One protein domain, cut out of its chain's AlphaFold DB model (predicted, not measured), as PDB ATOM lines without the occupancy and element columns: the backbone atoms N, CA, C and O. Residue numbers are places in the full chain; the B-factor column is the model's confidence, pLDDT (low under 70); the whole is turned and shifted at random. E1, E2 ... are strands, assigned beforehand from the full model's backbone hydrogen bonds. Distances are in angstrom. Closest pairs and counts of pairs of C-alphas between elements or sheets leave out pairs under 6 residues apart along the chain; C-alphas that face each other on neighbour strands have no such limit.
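This is residues 114 to 169 of the 321 residues of an uncharacterized protein of Hymenolepis diminuta (UniProt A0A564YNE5). A twisted four-stranded sheet, E1 E4 E5 E6, makes one side of an open V, and the slender hairpin E2 and E3 makes the other; the two sides join through residues 120 to 123 and 140 to 143. The hairpin runs on past its strands to a tip near residue 131. The printed part has 56 residues, no named helix and six strands, E1 to E6 in chain order, class all strand; both sheets are antiparallel. It is compact, with a radius of gyration of the C-alphas of 11.5 A and spans of 29 by 25 by 17 A.

In the larger sheet, inner strand E4, residues 144 to 150, is antiparallel to edge strand E1, residues 114 to 119, at 158 degrees; N 147 and O 116 are 2.8 A apart. E5, residues 154 to 158, forms a hairpin with E4, N 148 and O 156 being 2.8 A apart. E6, residues 165 to 168, forms a hairpin with E5 at 142 degrees, with N 166 and O 157 at 2.8 A. E4, E5 and E6 are a meander, each strand the antiparallel neighbour of the one before. The sheet is only just strongly twisted, its C-alphas lying up to 4.3 A off its best plane. E2, residues 124 to 126, and E3, residues 137 to 139, form a hairpin, with N 124 and O 139 at 2.8 A. E2 and E3 are apart from E1, E4, E5 and E6.

E1 begins at C-alpha 114 (125.678, 188.216, 116.340) and is 16.4 A long. E4 measures 19.1 A and E5 12.8 A. E6 ends at C-alpha 168 (122.867, 182.318, 129.427).

The C-alphas of Pro 135 and Pro 152, the two farthest apart, are 29.6 A apart. The printed part has no cut and no long link. Residues 127 to 135 and 151 to 153 have pLDDT under 70.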
ATOM      1  N   LYS A 114     124.217 188.094 116.398       80.69
ATOM      2  CA  LYS A 114     125.678 188.216 116.340       80.69
ATOM      3  C   LYS A 114     126.296 186.953 116.917       80.69
ATOM      4  O   LYS A 114     126.095 186.652 118.091       80.69
ATOM      5  N   ILE A 115     127.066 186.236 116.098       80.75
ATOM      6  CA  ILE A 115     127.856 185.081 116.540       80.75
ATOM      7  C   ILE A 115     129.300 185.528 116.714       80.75
ATOM      8  O   ILE A 115     129.916 186.028 115.775       80.75
ATOM      9  N   THR A 116     129.847 185.342 117.910       82.31
ATOM     10  CA  THR A 116     131.265 185.599 118.191       82.31
ATOM     11  C   THR A 116     131.926 184.304 118.629       82.31
ATOM     12  O   THR A 116     131.456 183.658 119.563       82.31
ATOM     13  N   ARG A 117     133.014 183.920 117.961       85.19
ATOM     14  CA  ARG A 117     133.839 182.777 118.361       85.19
ATOM     15  C   ARG A 117     134.917 183.248 119.315       85.19
ATOM     16  O   ARG A 117     135.670 184.159 118.979       85.19
ATOM     17  N   VAL A 118     134.994 182.621 120.478       82.38
ATOM     18  CA  VAL A 118     136.015 182.908 121.485       82.38
ATOM     19  C   VAL A 118     136.570 181.600 122.025       82.38
ATOM     20  O   VAL A 118     135.845 180.616 122.123       82.38
ATOM     21  N   ALA A 119     137.853 181.573 122.366       84.56
ATOM     22  CA  ALA A 119     138.402 180.472 123.146       84.56
ATOM     23  C   ALA A 119     138.040 180.681 124.621       84.56
ATOM     24  O   ALA A 119     138.143 181.802 125.129       84.56
ATOM     25  N   ALA A 120     137.630 179.617 125.307       79.62
ATOM     26  CA  ALA A 120     137.387 179.652 126.739       79.62
ATOM     27  C   ALA A 120     138.683 180.066 127.457       79.62
ATOM     28  O   ALA A 120     139.720 179.417 127.330       79.62
ATOM     29  N   SER A 121     138.651 181.180 128.187       73.69
ATOM     30  CA  SER A 121     139.820 181.678 128.924       73.69
ATOM     31  C   SER A 121     140.110 180.861 130.187       73.69
ATOM     32  O   SER A 121     141.238 180.867 130.686       73.69
ATOM     33  N   THR A 122     139.096 180.151 130.680       79.12
ATOM     34  CA  THR A 122     139.079 179.310 131.880       79.12
ATOM     35  C   THR A 122     138.194 178.092 131.627       79.12
ATOM     36  O   THR A 122     137.440 178.079 130.653       79.12
ATOM     37  N   ASP A 123     138.291 177.082 132.488       81.56
ATOM     38  CA  ASP A 123     137.389 175.937 132.443       81.56
ATOM     39  C   ASP A 123     135.969 176.381 132.832       81.56
ATOM     40  O   ASP A 123     135.756 176.951 133.905       81.56
ATOM     41  N   LEU A 124     134.989 176.148 131.957       81.25
ATOM     42  CA  LEU A 124     133.584 176.469 132.214       81.25
ATOM     43  C   LEU A 124     132.870 175.209 132.692       81.25
ATOM     44  O   LEU A 124     132.660 174.286 131.908       81.25
ATOM     45  N   VAL A 125     132.488 175.168 133.965       81.19
ATOM     46  CA  VAL A 125     131.779 174.027 134.556       81.19
ATOM     47  C   VAL A 125     130.287 174.332 134.628       81.19
ATOM     48  O   VAL A 125     129.873 175.328 135.221       81.19
ATOM     49  N   PHE A 126     129.480 173.465 134.023       77.31
ATOM     50  CA  PHE A 126     128.026 173.515 134.092       77.31
ATOM     51  C   PHE A 126     127.552 172.466 135.098       77.31
ATOM     52  O   PHE A 126     127.735 171.271 134.838       77.31
ATOM     53  N   PRO A 127     126.955 172.887 136.228       69.94
ATOM     54  CA  PRO A 127     126.425 171.950 137.205       69.94
ATOM     55  C   PRO A 127     125.315 171.112 136.569       69.94
ATOM     56  O   PRO A 127     124.657 171.551 135.621       69.94
ATOM     57  N   GLN A 128     125.101 169.911 137.106       67.38
ATOM     58  CA  GLN A 128     124.032 169.029 136.641       67.38
ATOM     59  C   GLN A 128     122.697 169.775 136.640       67.38
ATOM     60  O   GLN A 128     122.254 170.290 137.668       67.38
ATOM     61  N   SER A 129     122.058 169.844 135.472       62.09
ATOM     62  CA  SER A 129     120.697 170.362 135.376       62.09
ATOM     63  C   SER A 129     119.739 169.219 135.658       62.09
ATOM     64  O   SER A 129     119.871 168.144 135.078       62.09
ATOM     65  N   THR A 130     118.756 169.443 136.523       57.41
ATOM     66  CA  THR A 130     117.679 168.477 136.771       57.41
ATOM     67  C   THR A 130     116.562 168.575 135.729       57.41
ATOM     68  O   THR A 130     115.757 167.654 135.624       57.41
ATOM     69  N   HIS A 131     116.524 169.645 134.919       47.75
ATOM     70  CA  HIS A 131     115.506 169.856 133.884       47.75
ATOM     71  C   HIS A 131     116.023 170.670 132.674       47.75
ATOM     72  O   HIS A 131     116.205 171.884 132.790       47.75
ATOM     73  N   PRO A 132     116.206 170.045 131.491       53.47
ATOM     74  CA  PRO A 132     116.245 168.595 131.289       53.47
ATOM     75  C   PRO A 132     117.431 167.976 132.053       53.47
ATOM     76  O   PRO A 132     118.428 168.675 132.251       53.47
ATOM     77  N   PRO A 133     117.340 166.700 132.475       60.03
ATOM     78  CA  PRO A 133     118.453 165.987 133.091       60.03
ATOM     79  C   PRO A 133     119.681 166.047 132.183       60.03
ATOM     80  O   PRO A 133     119.689 165.448 131.106       60.03
ATOM     81  N   ALA A 134     120.698 166.795 132.596       63.66
ATOM     82  CA  ALA A 134     121.951 166.921 131.868       63.66
ATOM     83  C   ALA A 134     123.105 166.559 132.808       63.66
ATOM     84  O   ALA A 134     123.163 167.099 133.919       63.66
ATOM     85  N   PRO A 135     124.011 165.652 132.391       66.56
ATOM     86  CA  PRO A 135     125.192 165.337 133.176       66.56
ATOM     87  C   PRO A 135     126.048 166.590 133.356       66.56
ATOM     88  O   PRO A 135     125.973 167.538 132.569       66.56
ATOM     89  N   GLU A 136     126.877 166.577 134.395       74.06
ATOM     90  CA  GLU A 136     127.822 167.658 134.631       74.06
ATOM     91  C   GLU A 136     128.739 167.749 133.425       74.06
ATOM     92  O   GLU A 136     129.228 166.734 132.914       74.06
ATOM     93  N   ARG A 137     128.936 168.969 132.937       72.38
ATOM     94  CA  ARG A 137     129.719 169.175 131.733       72.38
ATOM     95  C   ARG A 137     130.700 170.302 131.942       72.38
ATOM     96  O   ARG A 137     130.309 171.416 132.268       72.38
ATOM     97  N   SER A 138     131.972 170.005 131.718       80.56
ATOM     98  CA  SER A 138     133.047 170.988 131.715       80.56
ATOM     99  C   SER A 138     133.486 171.280 130.284       80.56
ATOM    100  O   SER A 138     133.727 170.355 129.507       80.56
ATOM    101  N   ILE A 139     133.637 172.557 129.953       82.12
ATOM    102  CA  ILE A 139     134.321 173.020 128.747       82.12
ATOM    103  C   ILE A 139     135.739 173.415 129.166       82.12
ATOM    104  O   ILE A 139     135.872 174.355 129.953       82.12
ATOM    105  N   PRO A 140     136.791 172.735 128.690       80.94
ATOM    106  CA  PRO A 140     138.158 173.063 129.052       80.94
ATOM    107  C   PRO A 140     138.594 174.424 128.501       80.94
ATOM    108  O   PRO A 140     138.171 174.869 127.426       80.94
ATOM    109  N   LYS A 141     139.525 175.058 129.209       83.62
ATOM    110  CA  LYS A 141     140.251 176.236 128.742       83.62
ATOM    111  C   LYS A 141     140.864 175.974 127.363       83.62
ATOM    112  O   LYS A 141     141.456 174.931 127.101       83.62
ATOM    113  N   GLY A 142     140.764 176.966 126.488       76.88
ATOM    114  CA  GLY A 142     141.251 176.903 125.114       76.88
ATOM    115  C   GLY A 142     140.258 176.295 124.124       76.88
ATOM    116  O   GLY A 142     140.467 176.447 122.919       76.88
ATOM    117  N   GLU A 143     139.162 175.673 124.574       82.38
ATOM    118  CA  GLU A 143     138.114 175.213 123.660       82.38
ATOM    119  C   GLU A 143     137.372 176.404 123.041       82.38
ATOM    120  O   GLU A 143     137.023 177.375 123.714       82.38
ATOM    121  N   VAL A 144     137.148 176.341 121.728       83.12
ATOM    122  CA  VAL A 144     136.427 177.383 120.996       83.12
ATOM    123  C   VAL A 144     134.933 177.242 121.263       83.12
ATOM    124  O   VAL A 144     134.344 176.209 120.960       83.12
ATOM    125  N   VAL A 145     134.315 178.308 121.758       85.88
ATOM    126  CA  VAL A 145     132.873 178.432 121.982       85.88
ATOM    127  C   VAL A 145     132.289 179.544 121.110       85.88
ATOM    128  O   VAL A 145     132.942 180.544 120.803       85.88
ATOM    129  N   GLU A 146     131.041 179.372 120.693       87.88
ATOM    130  CA  GLU A 146     130.265 180.358 119.943       87.88
ATOM    131  C   GLU A 146     129.283 181.063 120.878       87.88
ATOM    132  O   GLU A 146     128.373 180.445 121.422       87.88
ATOM    133  N   ILE A 147     129.440 182.373 121.049       86.44
ATOM    134  CA  ILE A 147     128.467 183.218 121.743       86.44
ATOM    135  C   ILE A 147     127.471 183.719 120.706       86.44
ATOM    136  O   ILE A 147     127.843 184.471 119.804       86.44
ATOM    137  N   ILE A 148     126.215 183.313 120.845       87.25
ATOM    138  CA  ILE A 148     125.107 183.719 119.986       87.25
ATOM    139  C   ILE A 148     124.290 184.752 120.755       87.25
ATOM    140  O   ILE A 148     123.612 184.429 121.730       87.25
ATOM    141  N   GLN A 149     124.355 186.004 120.320       83.94
ATOM    142  CA  GLN A 149     123.455 187.048 120.791       83.94
ATOM    143  C   GLN A 149     122.249 187.085 119.861       83.94
ATOM    144  O   GLN A 149     122.414 187.445 118.703       83.94
ATOM    145  N   ALA A 150     121.075 186.692 120.349       74.56
ATOM    146  CA  ALA A 150     119.814 186.756 119.618       74.56
ATOM    147  C   ALA A 150     118.935 187.847 120.244       74.56
ATOM    148  O   ALA A 150     118.303 187.642 121.286       74.56
ATOM    149  N   GLY A 151     118.933 189.029 119.626       69.94
ATOM    150  CA  GLY A 151     118.192 190.184 120.125       69.94
ATOM    151  C   GLY A 151     118.745 190.776 121.439       69.94
ATOM    152  O   GLY A 151     119.897 190.532 121.812       69.94
ATOM    153  N   PRO A 152     117.943 191.589 122.152       66.62
ATOM    154  CA  PRO A 152     118.413 192.369 123.300       66.62
ATOM    155  C   PRO A 152     118.717 191.522 124.546       66.62
ATOM    156  O   PRO A 152     119.631 191.857 125.296       66.62
ATOM    157  N   ASN A 153     118.001 190.410 124.748       65.44
ATOM    158  CA  ASN A 153     118.058 189.629 125.994       65.44
ATOM    159  C   ASN A 153     118.491 188.169 125.802       65.44
ATOM    160  O   ASN A 153     118.775 187.479 126.780       65.44
ATOM    161  N   GLY A 154     118.543 187.677 124.563       73.94
ATOM    162  CA  GLY A 154     118.940 186.306 124.275       73.94
ATOM    163  C   GLY A 154     120.450 186.201 124.140       73.94
ATOM    164  O   GLY A 154     121.018 186.676 123.157       73.94
ATOM    165  N   LYS A 155     121.113 185.556 125.098       81.62
ATOM    166  CA  LYS A 155     122.504 185.122 124.944       81.62
ATOM    167  C   LYS A 155     122.573 183.613 125.101       81.62
ATOM    168  O   LYS A 155     122.074 183.058 126.077       81.62
ATOM    169  N   TYR A 156     123.204 182.965 124.137       84.75
ATOM    170  CA  TYR A 156     123.412 181.526 124.130       84.75
ATOM    171  C   TYR A 156     124.888 181.232 123.923       84.75
ATOM    172  O   TYR A 156     125.587 181.967 123.225       84.75
ATOM    173  N   LEU A 157     125.353 180.148 124.523       86.19
ATOM    174  CA  LEU A 157     126.692 179.624 124.320       86.19
ATOM    175  C   LEU A 157     126.568 178.282 123.611       86.19
ATOM    176  O   LEU A 157     125.875 177.394 124.095       86.19
ATOM    177  N   ARG A 158     127.213 178.137 122.458       86.56
ATOM    178  CA  ARG A 158     127.216 176.909 121.665       86.56
ATOM    179  C   ARG A 158     128.619 176.331 121.592       86.56
ATOM    180  O   ARG A 158     129.574 177.064 121.342       86.56
ATOM    181  N   LEU A 159     128.743 175.016 121.738       87.12
ATOM    182  CA  LEU A 159     129.993 174.310 121.463       87.12
ATOM    183  C   LEU A 159     129.983 173.823 120.016       87.12
ATOM    184  O   LEU A 159     129.175 172.956 119.684       87.12
ATOM    185  N   PRO A 160     130.877 174.310 119.138       79.44
ATOM    186  CA  PRO A 160     130.941 173.853 117.752       79.44
ATOM    187  C   PRO A 160     131.265 172.363 117.637       79.44
ATOM    188  O   PRO A 160     130.773 171.699 116.731       79.44
ATOM    189  N   ARG A 161     132.084 171.838 118.560       78.44
ATOM    190  CA  ARG A 161     132.546 170.447 118.533       78.44
ATOM    191  C   ARG A 161     131.422 169.452 118.799       78.44
ATOM    192  O   ARG A 161     131.386 168.405 118.163       78.44
ATOM    193  N   THR A 162     130.542 169.756 119.749       78.75
ATOM    194  CA  THR A 162     129.499 168.823 120.198       78.75
ATOM    195  C   THR A 162     128.094 169.238 119.789       78.75
ATOM    196  O   THR A 162     127.188 168.418 119.806       78.75
ATOM    197  N   GLY A 163     127.907 170.491 119.381       75.25
ATOM    198  CA  GLY A 163     126.607 171.041 119.015       75.25
ATOM    199  C   GLY A 163     125.751 171.479 120.202       75.25
ATOM    200  O   GLY A 163     124.676 172.020 119.965       75.25
ATOM    201  N   ASP A 164     126.219 171.307 121.442       76.50
ATOM    202  CA  ASP A 164     125.449 171.661 122.639       76.50
ATOM    203  C   ASP A 164     125.224 173.166 122.742       76.50
ATOM    204  O   ASP A 164     126.126 173.956 122.449       76.50
ATOM    205  N   ILE A 165     124.026 173.549 123.190       81.50
ATOM    206  CA  ILE A 165     123.596 174.940 123.335       81.50
ATOM    207  C   ILE A 165     123.164 175.181 124.781       81.50
ATOM    208  O   ILE A 165     122.288 174.501 125.309       81.50
ATOM    209  N   TYR A 166     123.755 176.198 125.396       80.25
ATOM    210  CA  TYR A 166     123.492 176.639 126.756       80.25
ATOM    211  C   TYR A 166     122.812 178.004 126.737       80.25
ATOM    212  O   TYR A 166     123.267 178.930 126.062       80.25
ATOM    213  N   VAL A 167     121.732 178.146 127.504       81.69
ATOM    214  CA  VAL A 167     121.050 179.429 127.699       81.69
ATOM    215  C   VAL A 167     121.777 180.215 128.783       81.69
ATOM    216  O   VAL A 167     121.888 179.754 129.920       81.69
ATOM    217  N   VAL A 168     122.245 181.417 128.455       78.38
ATOM    218  CA  VAL A 168     122.867 182.318 129.427       78.38
ATOM    219  C   VAL A 168     121.770 183.192 130.021       78.38
ATOM    220  O   VAL A 168     121.286 184.122 129.378       78.38
ATOM    221  N   LYS A 169     121.352 182.888 131.253       75.75
ATOM    222  CA  LYS A 169     120.400 183.738 131.973       75.75
ATOM    223  C   LYS A 169     121.112 185.023 132.416       75.75
ATOM    224  O   LYS A 169     122.129 184.921 133.105       75.75
TER     225      LYS A 169